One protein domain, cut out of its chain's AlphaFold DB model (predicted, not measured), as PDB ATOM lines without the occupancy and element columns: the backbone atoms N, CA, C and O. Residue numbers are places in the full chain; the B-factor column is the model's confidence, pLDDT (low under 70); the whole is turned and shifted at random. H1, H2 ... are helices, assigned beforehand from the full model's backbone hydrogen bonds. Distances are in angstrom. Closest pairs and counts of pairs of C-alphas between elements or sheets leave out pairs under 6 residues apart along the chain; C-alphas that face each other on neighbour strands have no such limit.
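Overview. This is residues 55 to 208 of the 216 residues of the protein "DUF2764 domain-containing protein" of Sphaerochaeta sp (UniProt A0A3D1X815). The longest helix, H3, slants along one side of a layer made by H4, H5 and H6, packing with its residues 95 to 99 on H5 and crossing H4 with residues 105 to 113. H5 and H6 form a hairpin in the middle, a second hairpin of H1 and H2 packs on H6, and residues 199 to 208 of H7 stick out. The printed part has 154 residues with seven named helices, H1 to H7 in chain order, and no named strand, and its class is all helix. It is only just loose, close to compact, with a radius of gyration of the C-alphas of 18.1 A and spans of 53 by 43 by 25 A.

Along the chain. Find C-alpha 94 at (-2.717, 21.183, -44.218); from there H3, residues 94 to 119, runs 37.6 A to C-alpha 119 at (18.394, 28.087, -13.847). Further on you meet H4, residues 133 to 143, 15.3 A; H5, residues 148 to 166, 27.3 A; and H6, residues 174 to 191, 25.5 A. H7, residues 195 to 208, runs 20.1 A to C-alpha 208 at (8.570, 54.755, -12.009). Before H3 look for H1, residues 59 to 67, 12.3 A, and H2, residues 72 to 83, 16.2 A.

Arrangement. Start at H3, which with H5 and H6 makes an up and down bundle, each helix running against the one before it. With residues 95 to 99 alone H3 touches H5, at a shallow tilt of 28 degrees, opposite ways; the closest C-alphas, of Trp 95 and Leu 166, are 6.3 A apart. H3 touches H4 at a steep tilt of 51 degrees, closest at the C-alphas of Thr 109 and Val 136, 6.4 A. H3 and H6 are close but not clearly touching, at a tilt of 38 degrees, only just steep. H4 and H5 form a hairpin, with the C-alphas of Ala 142 and Ala 151 closest at 4.2 A. Next look at the hairpin of H5 and H6, at 12 degrees, closest at the C-alphas of Ala 163 and Thr 179, 5.2 A. H2 touches H6, the same way at 21 degrees, with the C-alphas of Val 78 and Leu 178 closest at 6.0 A. H1 touches residues 181 to 185 of H6, closest at the C-alphas of Ser 59 and Gly 185, 6.7 A, and forms a hairpin with H2, closest at the C-alphas of Arg 67 and Met 75, 6.5 A. H7 touches no helix. In H1 to H7 every O i to N i+4 pair is within hydrogen-bond range.

Size, cuts and confidence. The two C-alphas farthest apart are those of Gln 68 and His 122, 55.4 A. The printed part has no cut. Look for the one long link, 13 residues, between H3 and H4; residues 118 to 123 stand free. The mean pLDDT of the printed part is 83.1, and it is under 70 in residues 86 to 91, 119 to 131 and 194 to 201.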
ATOM      1  N   PRO A  55       3.262  48.184 -44.635       93.62
ATOM      2  CA  PRO A  55       2.055  47.488 -45.080       93.62
ATOM      3  C   PRO A  55       1.325  48.324 -46.151       93.62
ATOM      4  O   PRO A  55       1.016  49.491 -45.900       93.62
ATOM      5  N   PRO A  56       1.089  47.778 -47.360       95.00
ATOM      6  CA  PRO A  56       0.476  48.529 -48.461       95.00
ATOM      7  C   PRO A  56      -1.040  48.698 -48.297       95.00
ATOM      8  O   PRO A  56      -1.649  49.534 -48.958       95.00
ATOM      9  N   MET A  57      -1.644  47.893 -47.429       95.44
ATOM     10  CA  MET A  57      -3.042  47.956 -47.023       95.44
ATOM     11  C   MET A  57      -3.170  47.417 -45.600       95.44
ATOM     12  O   MET A  57      -2.226  46.836 -45.069       95.44
ATOM     13  N   SER A  58      -4.331  47.611 -44.988       94.50
ATOM     14  CA  SER A  58      -4.641  47.009 -43.691       94.50
ATOM     15  C   SER A  58      -5.216  45.601 -43.829       94.50
ATOM     16  O   SER A  58      -5.841  45.276 -44.842       94.50
ATOM     17  N   SER A  59      -5.109  44.795 -42.773       92.81
ATOM     18  CA  SER A  59      -5.767  43.486 -42.685       92.81
ATOM     19  C   SER A  59      -7.282  43.591 -42.890       92.81
ATOM     20  O   SER A  59      -7.881  42.716 -43.506       92.81
ATOM     21  N   ALA A  60      -7.914  44.687 -42.456       93.12
ATOM     22  CA  ALA A  60      -9.338  44.926 -42.693       93.12
ATOM     23  C   ALA A  60      -9.666  45.086 -44.189       93.12
ATOM     24  O   ALA A  60     -10.595  44.454 -44.684       93.12
ATOM     25  N   GLN A  61      -8.870  45.874 -44.921       93.94
ATOM     26  CA  GLN A  61      -9.035  46.046 -46.370       93.94
ATOM     27  C   GLN A  61      -8.799  44.737 -47.129       93.94
ATOM     28  O   GLN A  61      -9.525  44.432 -48.072       93.94
ATOM     29  N   PHE A  62      -7.812  43.951 -46.697       95.44
ATOM     30  CA  PHE A  62      -7.567  42.618 -47.235       95.44
ATOM     31  C   PHE A  62      -8.769  41.683 -47.013       95.44
ATOM     32  O   PHE A  62      -9.254  41.078 -47.968       95.44
ATOM     33  N   LEU A  63      -9.319  41.627 -45.794       93.75
ATOM     34  CA  LEU A  63     -10.506  40.819 -45.489       93.75
ATOM     35  C   LEU A  63     -11.730  41.234 -46.321       93.75
ATOM     36  O   LEU A  63     -12.505  40.379 -46.747       93.75
ATOM     37  N   ASP A  64     -11.902  42.526 -46.589       93.50
ATOM     38  CA  ASP A  64     -13.000  43.012 -47.427       93.50
ATOM     39  C   ASP A  64     -12.847  42.613 -48.903       93.50
ATOM     40  O   ASP A  64     -13.852  42.346 -49.566       93.50
ATOM     41  N   ALA A  65     -11.615  42.522 -49.414       91.69
ATOM     42  CA  ALA A  65     -11.342  41.970 -50.742       91.69
ATOM     43  C   ALA A  65     -11.613  40.454 -50.783       91.69
ATOM     44  O   ALA A  65     -12.290  39.962 -51.686       91.69
ATOM     45  N   CYS A  66     -11.169  39.727 -49.755       91.75
ATOM     46  CA  CYS A  66     -11.422  38.299 -49.565       91.75
ATOM     47  C   CYS A  66     -12.924  37.957 -49.552       91.75
ATOM     48  O   CYS A  66     -13.351  37.055 -50.278       91.75
ATOM     49  N   ARG A  67     -13.752  38.722 -48.822       90.31
ATOM     50  CA  ARG A  67     -15.212  38.499 -48.716       90.31
ATOM     51  C   ARG A  67     -15.959  38.556 -50.043       90.31
ATOM     52  O   ARG A  67     -17.034  37.977 -50.164       90.31
ATOM     53  N   GLN A  68     -15.423  39.269 -51.029       85.81
ATOM     54  CA  GLN A  68     -16.057  39.419 -52.339       85.81
ATOM     55  C   GLN A  68     -15.756  38.249 -53.282       85.81
ATOM     56  O   GLN A  68     -16.394  38.133 -54.325       85.81
ATOM     57  N   SER A  69     -14.764  37.414 -52.959       84.38
ATOM     58  CA  SER A  69     -14.221  36.408 -53.880       84.38
ATOM     59  C   SER A  69     -14.182  34.987 -53.312       84.38
ATOM     60  O   SER A  69     -14.153  34.044 -54.101       84.38
ATOM     61  N   LEU A  70     -14.187  34.820 -51.986       86.00
ATOM     62  CA  LEU A  70     -14.058  33.524 -51.314       86.00
ATOM     63  C   LEU A  70     -15.404  32.877 -50.981       86.00
ATOM     64  O   LEU A  70     -16.391  33.554 -50.690       86.00
ATOM     65  N   GLY A  71     -15.410  31.542 -50.963       86.38
ATOM     66  CA  GLY A  71     -16.486  30.760 -50.361       86.38
ATOM     67  C   GLY A  71     -16.495  30.882 -48.833       86.38
ATOM     68  O   GLY A  71     -15.529  31.335 -48.223       86.38
ATOM     69  N   ALA A  72     -17.588  30.448 -48.200       86.06
ATOM     70  CA  ALA A  72     -17.775  30.590 -46.752       86.06
ATOM     71  C   ALA A  72     -16.669  29.903 -45.926       86.06
ATOM     72  O   ALA A  72     -16.158  30.504 -44.985       86.06
ATOM     73  N   ASN A  73     -16.272  28.685 -46.314       86.38
ATOM     74  CA  ASN A  73     -15.240  27.907 -45.621       86.38
ATOM     75  C   ASN A  73     -13.866  28.596 -45.688       86.38
ATOM     76  O   ASN A  73     -13.182  28.741 -44.677       86.38
ATOM     77  N   ASP A  74     -13.472  29.057 -46.878       89.06
ATOM     78  CA  ASP A  74     -12.178  29.713 -47.084       89.06
ATOM     79  C   ASP A  74     -12.117  31.073 -46.388       89.06
ATOM     80  O   ASP A  74     -11.103  31.425 -45.781       89.06
ATOM     81  N   MET A  75     -13.226  31.817 -46.409       90.44
ATOM     82  CA  MET A  75     -13.332  33.078 -45.685       90.44
ATOM     83  C   MET A  75     -13.180  32.878 -44.171       90.44
ATOM     84  O   MET A  75     -12.432  33.619 -43.538       90.44
ATOM     85  N   GLU A  76     -13.834  31.864 -43.594       89.25
ATOM     86  CA  GLU A  76     -13.722  31.541 -42.164       89.25
ATOM     87  C   GLU A  76     -12.274  31.217 -41.767       89.25
ATOM     88  O   GLU A  76     -11.792  31.690 -40.733       89.25
ATOM     89  N   MET A  77     -11.545  30.475 -42.610       89.50
ATOM     90  CA  MET A  77     -10.127  30.178 -42.385       89.50
ATOM     91  C   MET A  77      -9.276  31.455 -42.335       89.50
ATOM     92  O   MET A  77      -8.488  31.629 -41.401       89.50
ATOM     93  N   VAL A  78      -9.459  32.370 -43.294       91.19
ATOM     94  CA  VAL A  78      -8.707  33.634 -43.349       91.19
ATOM     95  C   VAL A  78      -9.067  34.554 -42.173       91.19
ATOM     96  O   VAL A  78      -8.172  35.095 -41.525       91.19
ATOM     97  N   GLU A  79     -10.353  34.715 -41.847       89.81
ATOM     98  CA  GLU A  79     -10.802  35.562 -40.729       89.81
ATOM     99  C   GLU A  79     -10.263  35.078 -39.384       89.81
ATOM    100  O   GLU A  79      -9.804  35.881 -38.565       89.81
ATOM    101  N   THR A  80     -10.292  33.765 -39.158       86.19
ATOM    102  CA  THR A  80      -9.821  33.172 -37.905       86.19
ATOM    103  C   THR A  80      -8.303  33.314 -37.772       86.19
ATOM    104  O   THR A  80      -7.806  33.672 -36.700       86.19
ATOM    105  N   LEU A  81      -7.563  33.136 -38.876       88.50
ATOM    106  CA  LEU A  81      -6.117  33.355 -38.920       88.50
ATOM    107  C   LEU A  81      -5.751  34.812 -38.600       88.50
ATOM    108  O   LEU A  81      -4.884  35.046 -37.759       88.50
ATOM    109  N   VAL A  82      -6.436  35.785 -39.214       87.88
ATOM    110  CA  VAL A  82      -6.219  37.224 -38.962       87.88
ATOM    111  C   VAL A  82      -6.604  37.613 -37.530       87.88
ATOM    112  O   VAL A  82      -5.938  38.439 -36.911       87.88
ATOM    113  N   SER A  83      -7.643  36.991 -36.970       83.44
ATOM    114  CA  SER A  83      -8.057  37.206 -35.574       83.44
ATOM    115  C   SER A  83      -7.076  36.602 -34.557       83.44
ATOM    116  O   SER A  83      -7.128  36.940 -33.374       83.44
ATOM    117  N   GLY A  84      -6.173  35.726 -35.011       74.38
ATOM    118  CA  GLY A  84      -5.146  35.069 -34.206       74.38
ATOM    119  C   GLY A  84      -5.636  33.854 -33.413       74.38
ATOM    120  O   GLY A  84      -4.870  33.305 -32.618       74.38
ATOM    121  N   ASP A  85      -6.872  33.402 -33.627       70.50
ATOM    122  CA  ASP A  85      -7.438  32.235 -32.942       70.50
ATOM    123  C   ASP A  85      -7.030  30.925 -33.638       70.50
ATOM    124  O   ASP A  85      -7.839  30.150 -34.129       70.50
ATOM    125  N   ILE A  86      -5.720  30.691 -33.731       66.88
ATOM    126  CA  ILE A  86      -5.132  29.598 -34.528       66.88
ATOM    127  C   ILE A  86      -5.449  28.212 -33.928       66.88
ATOM    128  O   ILE A  86      -5.369  27.196 -34.621       66.88
ATOM    129  N   GLU A  87      -5.836  28.152 -32.650       63.97
ATOM    130  CA  GLU A  87      -6.197  26.902 -31.969       63.97
ATOM    131  C   GLU A  87      -7.559  26.361 -32.425       63.97
ATOM    132  O   GLU A  87      -7.749  25.143 -32.445       63.97
ATOM    133  N   THR A  88      -8.474  27.240 -32.849       60.75
ATOM    134  CA  THR A  88      -9.823  26.869 -33.303       60.75
ATOM    135  C   THR A  88      -9.924  26.657 -34.813       60.75
ATOM    136  O   THR A  88     -10.917  26.098 -35.278       60.75
ATOM    137  N   VAL A  89      -8.893  27.027 -35.585       55.47
ATOM    138  CA  VAL A  89      -8.930  26.917 -37.050       55.47
ATOM    139  C   VAL A  89      -9.017  25.456 -37.506       55.47
ATOM    140  O   VAL A  89      -8.237  24.595 -37.080       55.47
ATOM    141  N   GLY A  90      -9.968  25.219 -38.414       54.19
ATOM    142  CA  GLY A  90     -10.421  23.943 -38.964       54.19
ATOM    143  C   GLY A  90      -9.346  22.877 -39.171       54.19
ATOM    144  O   GLY A  90      -8.374  23.064 -39.899       54.19
ATOM    145  N   GLY A  91      -9.586  21.702 -38.583       56.41
ATOM    146  CA  GLY A  91      -8.741  20.507 -38.685       56.41
ATOM    147  C   GLY A  91      -8.682  19.849 -40.072       56.41
ATOM    148  O   GLY A  91      -8.414  18.656 -40.149       56.41
ATOM    149  N   GLY A  92      -8.966  20.589 -41.150       71.94
ATOM    150  CA  GLY A  92      -8.995  20.077 -42.523       71.94
ATOM    151  C   GLY A  92      -7.912  20.635 -43.451       71.94
ATOM    152  O   GLY A  92      -7.586  19.979 -44.436       71.94
ATOM    153  N   ASN A  93      -7.337  21.810 -43.161       87.00
ATOM    154  CA  ASN A  93      -6.343  22.433 -44.040       87.00
ATOM    155  C   ASN A  93      -4.904  22.132 -43.573       87.00
ATOM    156  O   ASN A  93      -4.532  22.369 -42.420       87.00
ATOM    157  N   ASN A  94      -4.088  21.614 -44.493       89.75
ATOM    158  CA  ASN A  94      -2.717  21.183 -44.218       89.75
ATOM    159  C   ASN A  94      -1.755  22.357 -43.960       89.75
ATOM    160  O   ASN A  94      -0.837  22.229 -43.150       89.75
ATOM    161  N   TRP A  95      -1.952  23.503 -44.618       91.88
ATOM    162  CA  TRP A  95      -1.156  24.709 -44.379       91.88
ATOM    163  C   TRP A  95      -1.339  25.194 -42.933       91.88
ATOM    164  O   TRP A  95      -0.364  25.418 -42.217       91.88
ATOM    165  N   LEU A  96      -2.586  25.247 -42.455       89.69
ATOM    166  CA  LEU A  96      -2.936  25.683 -41.097       89.69
ATOM    167  C   LEU A  96      -2.428  24.724 -40.017       89.69
ATOM    168  O   LEU A  96      -1.991  25.175 -38.956       89.69
ATOM    169  N   ALA A  97      -2.461  23.416 -40.280       89.38
ATOM    170  CA  ALA A  97      -1.876  22.417 -39.391       89.38
ATOM    171  C   ALA A  97      -0.357  22.620 -39.253       89.38
ATOM    172  O   ALA A  97       0.147  22.787 -38.143       89.38
ATOM    173  N   GLN A  98       0.361  22.723 -40.376       91.44
ATOM    174  CA  GLN A  98       1.810  22.939 -40.369       91.44
ATOM    175  C   GLN A  98       2.213  24.279 -39.744       91.44
ATOM    176  O   GLN A  98       3.217  24.354 -39.032       91.44
ATOM    177  N   TRP A  99       1.441  25.341 -39.991       92.00
ATOM    178  CA  TRP A  99       1.665  26.646 -39.375       92.00
ATOM    179  C   TRP A  99       1.522  26.578 -37.851       92.00
ATOM    180  O   TRP A  99       2.375  27.083 -37.120       92.00
ATOM    181  N   ARG A 100       0.486  25.895 -37.354       89.88
ATOM    182  CA  ARG A 100       0.247  25.695 -35.918       89.88
ATOM    183  C   ARG A 100       1.356  24.887 -35.254       89.88
ATOM    184  O   ARG A 100       1.852  25.304 -34.209       89.88
ATOM    185  N   ASP A 101       1.771  23.786 -35.873       90.00
ATOM    186  CA  ASP A 101       2.865  22.950 -35.371       90.00
ATOM    187  C   ASP A 101       4.169  23.746 -35.289       90.00
ATOM    188  O   ASP A 101       4.897  23.676 -34.299       90.00
ATOM    189  N   PHE A 102       4.446  24.563 -36.305       91.88
ATOM    190  CA  PHE A 102       5.591  25.462 -36.310       91.88
ATOM    191  C   PHE A 102       5.522  26.512 -35.189       91.88
ATOM    192  O   PHE A 102       6.508  26.711 -34.478       91.88
ATOM    193  N   LEU A 103       4.369  27.155 -34.980       90.56
ATOM    194  CA  LEU A 103       4.192  28.101 -33.875       90.56
ATOM    195  C   LEU A 103       4.381  27.429 -32.508       90.56
ATOM    196  O   LEU A 103       4.980  28.031 -31.612       90.56
ATOM    197  N   GLY A 104       3.905  26.190 -32.357       88.19
ATOM    198  CA  GLY A 104       4.136  25.357 -31.176       88.19
ATOM    199  C   GLY A 104       5.625  25.112 -30.936       88.19
ATOM    200  O   GLY A 104       6.130  25.424 -29.860       88.19
ATOM    201  N   GLN A 105       6.355  24.676 -31.967       89.81
ATOM    202  CA  GLN A 105       7.802  24.456 -31.886       89.81
ATOM    203  C   GLN A 105       8.559  25.722 -31.473       89.81
ATOM    204  O   GLN A 105       9.350  25.683 -30.534       89.81
ATOM    205  N   VAL A 106       8.284  26.869 -32.108       90.12
ATOM    206  CA  VAL A 106       8.944  28.140 -31.754       90.12
ATOM    207  C   VAL A 106       8.656  28.528 -30.298       90.12
ATOM    208  O   VAL A 106       9.562  28.966 -29.584       90.12
ATOM    209  N   ARG A 107       7.411  28.352 -29.832       88.94
ATOM    210  CA  ARG A 107       7.002  28.637 -28.447       88.94
ATOM    211  C   ARG A 107       7.738  27.749 -27.446       88.94
ATOM    212  O   ARG A 107       8.262  28.268 -26.458       88.94
ATOM    213  N   ASP A 108       7.800  26.452 -27.711       87.62
ATOM    214  CA  ASP A 108       8.447  25.478 -26.836       87.62
ATOM    215  C   ASP A 108       9.959  25.710 -26.770       87.62
ATOM    216  O   ASP A 108      10.546  25.697 -25.683       87.62
ATOM    217  N   THR A 109      10.595  26.015 -27.904       88.06
ATOM    218  CA  THR A 109      12.017  26.375 -27.957       88.06
ATOM    219  C   THR A 109      12.296  27.672 -27.190       88.06
ATOM    220  O   THR A 109      13.231  27.712 -26.390       88.06
ATOM    221  N   LEU A 110      11.479  28.720 -27.362       87.12
ATOM    222  CA  LEU A 110      11.610  29.972 -26.601       87.12
ATOM    223  C   LEU A 110      11.452  29.743 -25.094       87.12
ATOM    224  O   LEU A 110      12.214  30.296 -24.300       87.12
ATOM    225  N   HIS A 111      10.474  28.930 -24.691       85.56
ATOM    226  CA  HIS A 111      10.274  28.576 -23.290       85.56
ATOM    227  C   HIS A 111      11.490  27.827 -22.731       85.56
ATOM    228  O   HIS A 111      12.014  28.206 -21.684       85.56
ATOM    229  N   GLY A 112      11.984  26.815 -23.450       84.44
ATOM    230  CA  GLY A 112      13.168  26.049 -23.059       84.44
ATOM    231  C   GLY A 112      14.415  26.920 -22.883       84.44
ATOM    232  O   GLY A 112      15.093  26.812 -21.864       84.44
ATOM    233  N   GLN A 113      14.682  27.834 -23.822       83.12
ATOM    234  CA  GLN A 113      15.812  28.772 -23.730       83.12
ATOM    235  C   GLN A 113      15.679  29.726 -22.534       83.12
ATOM    236  O   GLN A 113      16.655  29.982 -21.829       83.12
ATOM    237  N   ARG A 114      14.468  30.225 -22.249       82.38
ATOM    238  CA  ARG A 114      14.226  31.101 -21.089       82.38
ATOM    239  C   ARG A 114      14.461  30.389 -19.762       82.38
ATOM    240  O   ARG A 114      15.081  30.976 -18.881       82.38
ATOM    241  N   VAL A 115      13.992  29.149 -19.624       81.25
ATOM    242  CA  VAL A 115      14.222  28.340 -18.416       81.25
ATOM    243  C   VAL A 115      15.718  28.075 -18.230       81.25
ATOM    244  O   VAL A 115      16.252  28.339 -17.156       81.25
ATOM    245  N   ALA A 116      16.421  27.672 -19.295       78.38
ATOM    246  CA  ALA A 116      17.861  27.414 -19.250       78.38
ATOM    247  C   ALA A 116      18.686  28.641 -18.809       78.38
ATOM    248  O   ALA A 116      19.651  28.496 -18.057       78.38
ATOM    249  N   ASN A 117      18.285  29.845 -19.231       75.00
ATOM    250  CA  ASN A 117      18.945  31.095 -18.840       75.00
ATOM    251  C   ASN A 117      18.696  31.490 -17.374       75.00
ATOM    252  O   ASN A 117      19.527  32.178 -16.786       75.00
ATOM    253  N   ILE A 118      17.567  31.087 -16.783       74.31
ATOM    254  CA  ILE A 118      17.223  31.396 -15.385       74.31
ATOM    255  C   ILE A 118      17.922  30.430 -14.425       74.31
ATOM    256  O   ILE A 118      18.402  30.847 -13.373       74.31
ATOM    257  N   GLU A 119      17.980  29.146 -14.775       62.47
ATOM    258  CA  GLU A 119      18.394  28.087 -13.847       62.47
ATOM    259  C   GLU A 119      19.898  27.801 -13.848       62.47
ATOM    260  O   GLU A 119      20.350  26.932 -13.110       62.47
ATOM    261  N   GLY A 120      20.696  28.548 -14.618       54.34
ATOM    262  CA  GLY A 120      22.149  28.422 -14.572       54.34
ATOM    263  C   GLY A 120      22.603  26.991 -14.853       54.34
ATOM    264  O   GLY A 120      23.263  26.371 -14.030       54.34
ATOM    265  N   SER A 121      22.304  26.483 -16.049       60.88
ATOM    266  CA  SER A 121      22.924  25.261 -16.586       60.88
ATOM    267  C   SER A 121      22.669  23.976 -15.779       60.88
ATOM    268  O   SER A 121      23.616  23.265 -15.465       60.88
ATOM    269  N   HIS A 122      21.419  23.591 -15.502       47.66
ATOM    270  CA  HIS A 122      21.147  22.216 -15.060       47.66
ATOM    271  C   HIS A 122      19.941  21.575 -15.758       47.66
ATOM    272  O   HIS A 122      18.810  22.026 -15.664       47.66
ATOM    273  N   GLU A 123      20.257  20.488 -16.467       44.75
ATOM    274  CA  GLU A 123      19.388  19.389 -16.898       44.75
ATOM    275  C   GLU A 123      18.143  19.725 -17.729       44.75
ATOM    276  O   GLU A 123      16.999  19.631 -17.300       44.75
ATOM    277  N   GLY A 124      18.440  19.989 -19.006       43.00
ATOM    278  CA  GLY A 124      17.753  19.496 -20.200       43.00
ATOM    279  C   GLY A 124      16.345  18.936 -20.024       43.00
ATOM    280  O   GLY A 124      16.151  17.843 -19.497       43.00
ATOM    281  N   ASN A 125      15.381  19.635 -20.616       45.38
ATOM    282  CA  ASN A 125      14.057  19.106 -20.893       45.38
ATOM    283  C   ASN A 125      14.194  17.808 -21.725       45.38
ATOM    284  O   ASN A 125      14.498  17.846 -22.918       45.38
ATOM    285  N   LYS A 126      14.051  16.649 -21.064       46.84
ATOM    286  CA  LYS A 126      14.220  15.293 -21.617       46.84
ATOM    287  C   LYS A 126      12.988  14.852 -22.405       46.84
ATOM    288  O   LYS A 126      12.407  13.816 -22.106       46.84
ATOM    289  N   ASN A 127      12.615  15.602 -23.432       47.22
ATOM    290  CA  ASN A 127      11.833  15.025 -24.516       47.22
ATOM    291  C   ASN A 127      12.569  15.309 -25.821       47.22
ATOM    292  O   ASN A 127      12.731  16.480 -26.168       47.22
ATOM    293  N   PRO A 128      13.010  14.274 -26.562       46.62
ATOM    294  CA  PRO A 128      13.490  14.447 -27.917       46.62
ATOM    295  C   PRO A 128      12.259  14.685 -28.794       46.62
ATOM    296  O   PRO A 128      11.860  13.837 -29.587       46.62
ATOM    297  N   VAL A 129      11.606  15.836 -28.623       56.72
ATOM    298  CA  VAL A 129      10.843  16.392 -29.732       56.72
ATOM    299  C   VAL A 129      11.897  16.615 -30.805       56.72
ATOM    300  O   VAL A 129      12.928  17.231 -30.531       56.72
ATOM    301  N   VAL A 130      11.692  16.036 -31.985       57.12
ATOM    302  CA  VAL A 130      12.513  16.337 -33.157       57.12
ATOM    303  C   VAL A 130      12.303  17.821 -33.435       57.12
ATOM    304  O   VAL A 130      11.339  18.209 -34.085       57.12
ATOM    305  N   GLN A 131      13.135  18.658 -32.822       65.62
ATOM    306  CA  GLN A 131      13.098  20.092 -33.018       65.62
ATOM    307  C   GLN A 131      13.870  20.390 -34.288       65.62
ATOM    308  O   GLN A 131      14.998  19.924 -34.469       65.62
ATOM    309  N   ASP A 132      13.254  21.171 -35.165       81.81
ATOM    310  CA  ASP A 132      13.939  21.717 -36.320       81.81
ATOM    311  C   ASP A 132      15.154  22.535 -35.845       81.81
ATOM    312  O   ASP A 132      15.022  23.549 -35.151       81.81
ATOM    313  N   TYR A 133      16.353  22.076 -36.210       86.00
ATOM    314  CA  TYR A 133      17.615  22.703 -35.819       86.00
ATOM    315  C   TYR A 133      17.683  24.176 -36.245       86.00
ATOM    316  O   TYR A 133      18.231  25.004 -35.518       86.00
ATOM    317  N   HIS A 134      17.079  24.524 -37.385       90.12
ATOM    318  CA  HIS A 134      17.024  25.904 -37.847       90.12
ATOM    319  C   HIS A 134      16.192  26.781 -36.898       90.12
ATOM    320  O   HIS A 134      16.606  27.895 -36.576       90.12
ATOM    321  N   ILE A 135      15.062  26.277 -36.386       90.69
ATOM    322  CA  ILE A 135      14.248  26.999 -35.391       90.69
ATOM    323  C   ILE A 135      15.057  27.227 -34.113       90.69
ATOM    324  O   ILE A 135      15.085  28.348 -33.602       90.69
ATOM    325  N   VAL A 136      15.745  26.194 -33.621       90.38
ATOM    326  CA  VAL A 136      16.576  26.284 -32.409       90.38
ATOM    327  C   VAL A 136      17.640  27.367 -32.546       90.38
ATOM    328  O   VAL A 136      17.780  28.209 -31.657       90.38
ATOM    329  N   GLU A 137      18.352  27.388 -33.670       92.25
ATOM    330  CA  GLU A 137      19.435  28.341 -33.900       92.25
ATOM    331  C   GLU A 137      18.934  29.785 -34.046       92.25
ATOM    332  O   GLU A 137      19.508  30.715 -33.467       92.25
ATOM    333  N   VAL A 138      17.822  29.992 -34.756       93.44
ATOM    334  CA  VAL A 138      17.226  31.328 -34.901       93.44
ATOM    335  C   VAL A 138      16.686  31.838 -33.566       93.44
ATOM    336  O   VAL A 138      16.914  32.997 -33.219       93.44
ATOM    337  N   VAL A 139      16.029  30.983 -32.775       91.69
ATOM    338  CA  VAL A 139      15.545  31.350 -31.436       91.69
ATOM    339  C   VAL A 139      16.707  31.683 -30.500       91.69
ATOM    340  O   VAL A 139      16.641  32.677 -29.777       91.69
ATOM    341  N   ARG A 140      17.790  30.899 -30.535       90.56
ATOM    342  CA  ARG A 140      19.014  31.180 -29.772       90.56
ATOM    343  C   ARG A 140      19.600  32.539 -30.151       90.56
ATOM    344  O   ARG A 140      19.922  33.326 -29.268       90.56
ATOM    345  N   THR A 141      19.678  32.832 -31.449       93.94
ATOM    346  CA  THR A 141      20.161  34.121 -31.967       93.94
ATOM    347  C   THR A 141      19.272  35.275 -31.501       93.94
ATOM    348  O   THR A 141      19.780  36.265 -30.985       93.94
ATOM    349  N   ALA A 142      17.946  35.134 -31.596       92.62
ATOM    350  CA  ALA A 142      17.004  36.141 -31.107       92.62
ATOM    351  C   ALA A 142      17.146  36.382 -29.594       92.62
ATOM    352  O   ALA A 142      17.072  37.517 -29.136       92.62
ATOM    353  N   MET A 143      17.389  35.326 -28.811       88.31
ATOM    354  CA  MET A 143      17.583  35.424 -27.361       88.31
ATOM    355  C   MET A 143      18.910  36.072 -26.952       88.31
ATOM    356  O   MET A 143      19.030  36.517 -25.812       88.31
ATOM    357  N   GLN A 144      19.880  36.127 -27.864       90.94
ATOM    358  CA  GLN A 144      21.189  36.757 -27.673       90.94
ATOM    359  C   GLN A 144      21.283  38.155 -28.303       90.94
ATOM    360  O   GLN A 144      22.347  38.761 -28.239       90.94
ATOM    361  N   ALA A 145      20.210  38.656 -28.922       91.44
ATOM    362  CA  ALA A 145      20.210  39.961 -29.574       91.44
ATOM    363  C   ALA A 145      20.441  41.107 -28.574       91.44
ATOM    364  O   ALA A 145      19.984  41.053 -27.429       91.44
ATOM    365  N   ASP A 146      21.097  42.172 -29.038       84.75
ATOM    366  CA  ASP A 146      21.518  43.293 -28.191       84.75
ATOM    367  C   ASP A 146      20.332  44.112 -27.670       84.75
ATOM    368  O   ASP A 146      20.395  44.727 -26.601       84.75
ATOM    369  N   ASN A 147      19.230  44.137 -28.423       84.50
ATOM    370  CA  ASN A 147      18.016  44.830 -28.026       84.50
ATOM    371  C   ASN A 147      16.736  44.050 -28.384       84.50
ATOM    372  O   ASN A 147      16.729  43.227 -29.304       84.50
ATOM    373  N   PRO A 148      15.613  44.323 -27.684       84.31
ATOM    374  CA  PRO A 148      14.355  43.614 -27.919       84.31
ATOM    375  C   PRO A 148      13.788  43.787 -29.333       84.31
ATOM    376  O   PRO A 148      13.116  42.886 -29.827       84.31
ATOM    377  N   LEU A 149      14.047  44.927 -29.984       85.88
ATOM    378  CA  LEU A 149      13.573  45.182 -31.345       85.88
ATOM    379  C   LEU A 149      14.274  44.257 -32.347       85.88
ATOM    380  O   LEU A 149      13.623  43.679 -33.212       85.88
ATOM    381  N   GLU A 150      15.585  44.072 -32.215       89.62
ATOM    382  CA  GLU A 150      16.345  43.128 -33.034       89.62
ATOM    383  C   GLU A 150      15.885  41.688 -32.827       89.62
ATOM    384  O   GLU A 150      15.659  40.985 -33.814       89.62
ATOM    385  N   ALA A 151      15.680  41.269 -31.573       89.88
ATOM    386  CA  ALA A 151      15.140  39.947 -31.254       89.88
ATOM    387  C   ALA A 151      13.802  39.700 -31.971       89.88
ATOM    388  O   ALA A 151      13.602  38.665 -32.609       89.88
ATOM    389  N   GLU A 152      12.902  40.682 -31.911       90.75
ATOM    390  CA  GLU A 152      11.589  40.616 -32.543       90.75
ATOM    391  C   GLU A 152      11.700  40.565 -34.075       90.75
ATOM    392  O   GLU A 152      11.066  39.724 -34.708       90.75
ATOM    393  N   LEU A 153      12.568  41.377 -34.692       93.25
ATOM    394  CA  LEU A 153      12.797  41.346 -36.143       93.25
ATOM    395  C   LEU A 153      13.393  40.013 -36.624       93.25
ATOM    396  O   LEU A 153      13.073  39.564 -37.729       93.25
ATOM    397  N   ILE A 154      14.251  39.372 -35.823       95.12
ATOM    398  CA  ILE A 154      14.785  38.032 -36.112       95.12
ATOM    399  C   ILE A 154      13.645  37.003 -36.136       95.12
ATOM    400  O   ILE A 154      13.517  36.259 -37.110       95.12
ATOM    401  N   LEU A 155      12.783  36.996 -35.115       94.81
ATOM    402  CA  LEU A 155      11.636  36.082 -35.052       94.81
ATOM    403  C   LEU A 155      10.609  36.365 -36.157       94.81
ATOM    404  O   LEU A 155      10.111  35.440 -36.790       94.81
ATOM    405  N   MET A 156      10.335  37.633 -36.463       96.06
ATOM    406  CA  MET A 156       9.420  38.006 -37.544       96.06
ATOM    407  C   MET A 156       9.915  37.537 -38.914       96.06
ATOM    408  O   MET A 156       9.105  37.102 -39.730       96.06
ATOM    409  N   ARG A 157      11.232  37.555 -39.167       97.38
ATOM    410  CA  ARG A 157      11.808  36.959 -40.385       97.38
ATOM    411  C   ARG A 157      11.637  35.444 -40.433       97.38
ATOM    412  O   ARG A 157      11.363  34.912 -41.507       97.38
ATOM    413  N   LEU A 158      11.764  34.756 -39.297       96.12
ATOM    414  CA  LEU A 158      11.500  33.318 -39.206       96.12
ATOM    415  C   LEU A 158      10.045  33.001 -39.579       96.12
ATOM    416  O   LEU A 158       9.801  32.121 -40.401       96.12
ATOM    417  N   TYR A 159       9.093  33.752 -39.020       95.69
ATOM    418  CA  TYR A 159       7.667  33.613 -39.322       95.69
ATOM    419  C   TYR A 159       7.354  33.899 -40.790       95.69
ATOM    420  O   TYR A 159       6.665  33.110 -41.433       95.69
ATOM    421  N   TRP A 160       7.912  34.982 -41.335       96.50
ATOM    422  CA  TRP A 160       7.756  35.342 -42.741       96.50
ATOM    423  C   TRP A 160       8.225  34.222 -43.668       96.50
ATOM    424  O   TRP A 160       7.486  33.781 -44.545       96.50
ATOM    425  N   ARG A 161       9.451  33.739 -43.442       96.44
ATOM    426  CA  ARG A 161      10.056  32.683 -44.250       96.44
ATOM    427  C   ARG A 161       9.248  31.395 -44.176       96.44
ATOM    428  O   ARG A 161       9.057  30.750 -45.201       96.44
ATOM    429  N   LYS A 162       8.763  31.026 -42.989       95.38
ATOM    430  CA  LYS A 162       7.948  29.822 -42.851       95.38
ATOM    431  C   LYS A 162       6.629  29.942 -43.616       95.38
ATOM    432  O   LYS A 162       6.237  28.977 -44.260       95.38
ATOM    433  N   ALA A 163       5.972  31.102 -43.573       94.38
ATOM    434  CA  ALA A 163       4.758  31.334 -44.352       94.38
ATOM    435  C   ALA A 163       5.032  31.199 -45.864       94.38
ATOM    436  O   ALA A 163       4.307  30.479 -46.546       94.38
ATOM    437  N   ASP A 164       6.128  31.790 -46.360       94.31
ATOM    438  CA  ASP A 164       6.564  31.632 -47.757       94.31
ATOM    439  C   ASP A 164       6.792  30.157 -48.121       94.31
ATOM    440  O   ASP A 164       6.267  29.684 -49.128       94.31
ATOM    441  N   GLU A 165       7.547  29.424 -47.292       94.25
ATOM    442  CA  GLU A 165       7.850  27.997 -47.473       94.25
ATOM    443  C   GLU A 165       6.586  27.141 -47.598       94.25
ATOM    444  O   GLU A 165       6.517  26.291 -48.484       94.25
ATOM    445  N   LEU A 166       5.575  27.389 -46.759       92.56
ATOM    446  CA  LEU A 166       4.315  26.643 -46.792       92.56
ATOM    447  C   LEU A 166       3.490  26.902 -48.063       92.56
ATOM    448  O   LEU A 166       2.682  26.056 -48.429       92.56
ATOM    449  N   SER A 167       3.709  28.023 -48.757       89.12
ATOM    450  CA  SER A 167       3.025  28.356 -50.016       89.12
ATOM    451  C   SER A 167       3.832  28.079 -51.289       89.12
ATOM    452  O   SER A 167       3.334  28.341 -52.376       89.12
ATOM    453  N   GLN A 168       5.058  27.542 -51.223       85.38
ATOM    454  CA  GLN A 168       5.912  27.395 -52.422       85.38
ATOM    455  C   GLN A 168       5.318  26.501 -53.523       85.38
ATOM    456  O   GLN A 168       5.617  26.700 -54.700       85.38
ATOM    457  N   SER A 169       4.497  25.513 -53.161       81.75
ATOM    458  CA  SER A 169       3.795  24.626 -54.104       81.75
ATOM    459  C   SER A 169       2.395  25.108 -54.483       81.75
ATOM    460  O   SER A 169       1.717  24.445 -55.266       81.75
ATOM    461  N   HIS A 170       1.957  26.226 -53.913       80.50
ATOM    462  CA  HIS A 170       0.592  26.716 -53.979       80.50
ATOM    463  C   HIS A 170       0.524  27.944 -54.877       80.50
ATOM    464  O   HIS A 170       1.340  28.860 -54.782       80.50
ATOM    465  N   VAL A 171      -0.435  27.940 -55.800       76.31
ATOM    466  CA  VAL A 171      -0.653  29.058 -56.714       76.31
ATOM    467  C   VAL A 171      -2.152  29.252 -56.872       76.31
ATOM    468  O   VAL A 171      -2.849  28.332 -57.295       76.31
ATOM    469  N   PHE A 172      -2.630  30.463 -56.587       81.00
ATOM    470  CA  PHE A 172      -4.029  30.860 -56.787       81.00
ATOM    471  C   PHE A 172      -5.030  30.024 -55.972       81.00
ATOM    472  O   PHE A 172      -6.071  29.615 -56.483       81.00
ATOM    473  N   ASP A 173      -4.724  29.789 -54.699       87.81
ATOM    474  CA  ASP A 173      -5.578  29.060 -53.761       87.81
ATOM    475  C   ASP A 173      -5.663  29.757 -52.395       87.81
ATOM    476  O   ASP A 173      -5.083  30.826 -52.171       87.81
ATOM    477  N   VAL A 174      -6.420  29.153 -51.476       90.00
ATOM    478  CA  VAL A 174      -6.584  29.673 -50.116       90.00
ATOM    479  C   VAL A 174      -5.255  29.727 -49.370       90.00
ATOM    480  O   VAL A 174      -5.004  30.710 -48.682       90.00
ATOM    481  N   ASP A 175      -4.358  28.762 -49.572       92.19
ATOM    482  CA  ASP A 175      -3.052  28.711 -48.904       92.19
ATOM    483  C   ASP A 175      -2.183  29.923 -49.278       92.19
ATOM    484  O   ASP A 175      -1.539  30.525 -48.416       92.19
ATOM    485  N   THR A 176      -2.262  30.374 -50.536       92.69
ATOM    486  CA  THR A 176      -1.642  31.627 -50.993       92.69
ATOM    487  C   THR A 176      -2.180  32.843 -50.219       92.69
ATOM    488  O   THR A 176      -1.420  33.738 -49.839       92.69
ATOM    489  N   LEU A 177      -3.489  32.885 -49.950       93.75
ATOM    490  CA  LEU A 177      -4.123  33.972 -49.195       93.75
ATOM    491  C   LEU A 177      -3.821  33.897 -47.694       93.75
ATOM    492  O   LEU A 177      -3.655  34.939 -47.063       93.75
ATOM    493  N   LEU A 178      -3.707  32.695 -47.124       93.75
ATOM    494  CA  LEU A 178      -3.300  32.496 -45.732       93.75
ATOM    495  C   LEU A 178      -1.861  32.986 -45.513       93.75
ATOM    496  O   LEU A 178      -1.600  33.716 -44.554       93.75
ATOM    497  N   THR A 179      -0.946  32.683 -46.444       95.44
ATOM    498  CA  THR A 179       0.409  33.256 -46.440       95.44
ATOM    499  C   THR A 179       0.368  34.779 -46.518       95.44
ATOM    500  O   THR A 179       1.011  35.446 -45.702       95.44
ATOM    501  N   TYR A 180      -0.419  35.342 -47.443       96.00
ATOM    502  CA  TYR A 180      -0.560  36.793 -47.574       96.00
ATOM    503  C   TYR A 180      -1.055  37.442 -46.276       96.00
ATOM    504  O   TYR A 180      -0.500  38.449 -45.838       96.00
ATOM    505  N   ALA A 181      -2.060  36.844 -45.629       95.25
ATOM    506  CA  ALA A 181      -2.621  37.324 -44.372       95.25
ATOM    507  C   ALA A 181      -1.562  37.395 -43.259       95.25
ATOM    508  O   ALA A 181      -1.446  38.413 -42.575       95.25
ATOM    509  N   ILE A 182      -0.742  36.345 -43.111       95.25
ATOM    510  CA  ILE A 182       0.359  36.331 -42.137       95.25
ATOM    511  C   ILE A 182       1.392  37.403 -42.455       95.25
ATOM    512  O   ILE A 182       1.789  38.159 -41.568       95.25
ATOM    513  N   GLN A 183       1.835  37.487 -43.706       96.75
ATOM    514  CA  GLN A 183       2.837  38.467 -44.115       96.75
ATOM    515  C   GLN A 183       2.350  39.896 -43.893       96.75
ATOM    516  O   GLN A 183       3.084  40.719 -43.343       96.75
ATOM    517  N   LEU A 184       1.097  40.182 -44.243       96.94
ATOM    518  CA  LEU A 184       0.490  41.482 -44.010       96.94
ATOM    519  C   LEU A 184       0.425  41.811 -42.515       96.94
ATOM    520  O   LEU A 184       0.872  42.886 -42.117       96.94
ATOM    521  N   GLY A 185      -0.028  40.871 -41.680       94.12
ATOM    522  CA  GLY A 185      -0.061  41.044 -40.226       94.12
ATOM    523  C   GLY A 185       1.329  41.262 -39.614       94.12
ATOM    524  O   GLY A 185       1.496  42.076 -38.702       94.12
ATOM    525  N   ILE A 186       2.363  40.603 -40.152       94.88
ATOM    526  CA  ILE A 186       3.762  40.854 -39.778       94.88
ATOM    527  C   ILE A 186       4.159  42.295 -40.136       94.88
ATOM    528  O   ILE A 186       4.757  42.971 -39.298       94.88
ATOM    529  N   LEU A 187       3.823  42.795 -41.330       95.62
ATOM    530  CA  LEU A 187       4.128  44.182 -41.717       95.62
ATOM    531  C   LEU A 187       3.379  45.204 -40.861       95.62
ATOM    532  O   LEU A 187       3.978  46.196 -40.449       95.62
ATOM    533  N   GLU A 188       2.099  44.965 -40.569       93.44
ATOM    534  CA  GLU A 188       1.307  45.821 -39.683       93.44
ATOM    535  C   GLU A 188       1.930  45.892 -38.293       93.44
ATOM    536  O   GLU A 188       2.171  46.984 -37.784       93.44
ATOM    537  N   ARG A 189       2.295  44.744 -37.711       90.38
ATOM    538  CA  ARG A 189       2.999  44.705 -36.425       90.38
ATOM    539  C   ARG A 189       4.342  45.428 -36.494       90.38
ATOM    540  O   ARG A 189       4.663  46.187 -35.586       90.38
ATOM    541  N   LYS A 190       5.117  45.219 -37.563       92.12
ATOM    542  CA  LYS A 190       6.424  45.867 -37.746       92.12
ATOM    543  C   LYS A 190       6.278  47.387 -37.819       92.12
ATOM    544  O   LYS A 190       7.110  48.103 -37.273       92.12
ATOM    545  N   ALA A 191       5.215  47.879 -38.453       90.38
ATOM    546  CA  ALA A 191       4.921  49.305 -38.553       90.38
ATOM    547  C   ALA A 191       4.599  49.956 -37.196       90.38
ATOM    548  O   ALA A 191       4.776  51.164 -37.057       90.38
ATOM    549  N   LEU A 192       4.193  49.174 -36.185       86.25
ATOM    550  CA  LEU A 192       4.000  49.658 -34.812       86.25
ATOM    551  C   LEU A 192       5.320  49.895 -34.063       86.25
ATOM    552  O   LEU A 192       5.309  50.469 -32.977       86.25
ATOM    553  N   PHE A 193       6.467  49.461 -34.597       81.69
ATOM    554  CA  PHE A 193       7.765  49.740 -33.984       81.69
ATOM    555  C   PHE A 193       8.218  51.163 -34.308       81.69
ATOM    556  O   PHE A 193       9.085  51.401 -35.146       81.69
ATOM    557  N   THR A 194       7.626  52.126 -33.611       66.00
ATOM    558  CA  THR A 194       7.987  53.544 -33.626       66.00
ATOM    559  C   THR A 194       9.043  53.830 -32.546       66.00
ATOM    560  O   THR A 194       8.746  53.785 -31.346       66.00
ATOM    561  N   PRO A 195      10.287  54.197 -32.920       57.72
ATOM    562  CA  PRO A 195      11.363  54.474 -31.958       57.72
ATOM    563  C   PRO A 195      11.025  55.571 -30.934       57.72
ATOM    564  O   PRO A 195      11.511  55.546 -29.801       57.72
ATOM    565  N   MET A 196      10.186  56.541 -31.316       52.38
ATOM    566  CA  MET A 196       9.796  57.659 -30.450       52.38
ATOM    567  C   MET A 196       8.862  57.241 -29.306       52.38
ATOM    568  O   MET A 196       9.038  57.711 -28.183       52.38
ATOM    569  N   GLU A 197       7.909  56.344 -29.561       57.47
ATOM    570  CA  GLU A 197       6.924  55.907 -28.562       57.47
ATOM    571  C   GLU A 197       7.531  54.875 -27.605       57.47
ATOM    572  O   GLU A 197       7.344  54.969 -26.391       57.47
ATOM    573  N   GLY A 198       8.377  53.975 -28.123       59.16
ATOM    574  CA  GLY A 198       9.115  53.011 -27.302       59.16
ATOM    575  C   GLY A 198      10.043  53.676 -26.280       59.16
ATOM    576  O   GLY A 198      10.088  53.268 -25.120       59.16
ATOM    577  N   ASN A 199      10.737  54.754 -26.665       60.19
ATOM    578  CA  ASN A 199      11.612  55.493 -25.749       60.19
ATOM    579  C   ASN A 199      10.817  56.280 -24.688       60.19
ATOM    580  O   ASN A 199      11.285  56.448 -23.561       60.19
ATOM    581  N   ALA A 200       9.613  56.757 -25.022       62.69
ATOM    582  CA  ALA A 200       8.737  57.443 -24.075       62.69
ATOM    583  C   ALA A 200       8.186  56.480 -23.008       62.69
ATOM    584  O   ALA A 200       8.283  56.779 -21.815       62.69
ATOM    585  N   GLU A 201       7.692  55.303 -23.407       66.56
ATOM    586  CA  GLU A 201       7.244  54.271 -22.459       66.56
ATOM    587  C   GLU A 201       8.402  53.704 -21.634       66.56
ATOM    588  O   GLU A 201       8.278  53.571 -20.415       66.56
ATOM    589  N   PHE A 202       9.564  53.452 -22.250       70.56
ATOM    590  CA  PHE A 202      10.761  53.038 -21.517       70.56
ATOM    591  C   PHE A 202      11.141  54.062 -20.441       70.56
ATOM    592  O   PHE A 202      11.312  53.698 -19.277       70.56
ATOM    593  N   LYS A 203      11.212  55.354 -20.793       70.50
ATOM    594  CA  LYS A 203      11.505  56.429 -19.833       70.50
ATOM    595  C   LYS A 203      10.475  56.486 -18.711       70.50
ATOM    596  O   LYS A 203      10.874  56.619 -17.558       70.50
ATOM    597  N   ARG A 204       9.183  56.339 -19.023       79.19
ATOM    598  CA  ARG A 204       8.099  56.313 -18.030       79.19
ATOM    599  C   ARG A 204       8.272  55.157 -17.042       79.19
ATOM    600  O   ARG A 204       8.275  55.378 -15.830       79.19
ATOM    601  N   LEU A 205       8.467  53.935 -17.541       80.56
ATOM    602  CA  LEU A 205       8.694  52.746 -16.713       80.56
ATOM    603  C   LEU A 205       9.959  52.886 -15.859       80.56
ATOM    604  O   LEU A 205       9.928  52.601 -14.663       80.56
ATOM    605  N   PHE A 206      11.043  53.391 -16.444       80.12
ATOM    606  CA  PHE A 206      12.302  53.616 -15.742       80.12
ATOM    607  C   PHE A 206      12.166  54.667 -14.632       80.12
ATOM    608  O   PHE A 206      12.602  54.429 -13.505       80.12
ATOM    609  N   SER A 207      11.491  55.792 -14.898       75.94
ATOM    610  CA  SER A 207      11.214  56.811 -13.877       75.94
ATOM    611  C   SER A 207      10.357  56.271 -12.730       75.94
ATOM    612  O   SER A 207      10.626  56.576 -11.567       75.94
ATOM    613  N   ASN A 208       9.389  55.401 -13.030       81.62
ATOM    614  CA  ASN A 208       8.570  54.755 -12.009       81.62
ATOM    615  C   ASN A 208       9.418  53.832 -11.126       81.62
ATOM    616  O   ASN A 208       9.336  53.925  -9.903       81.62
TER     617      ASN A 208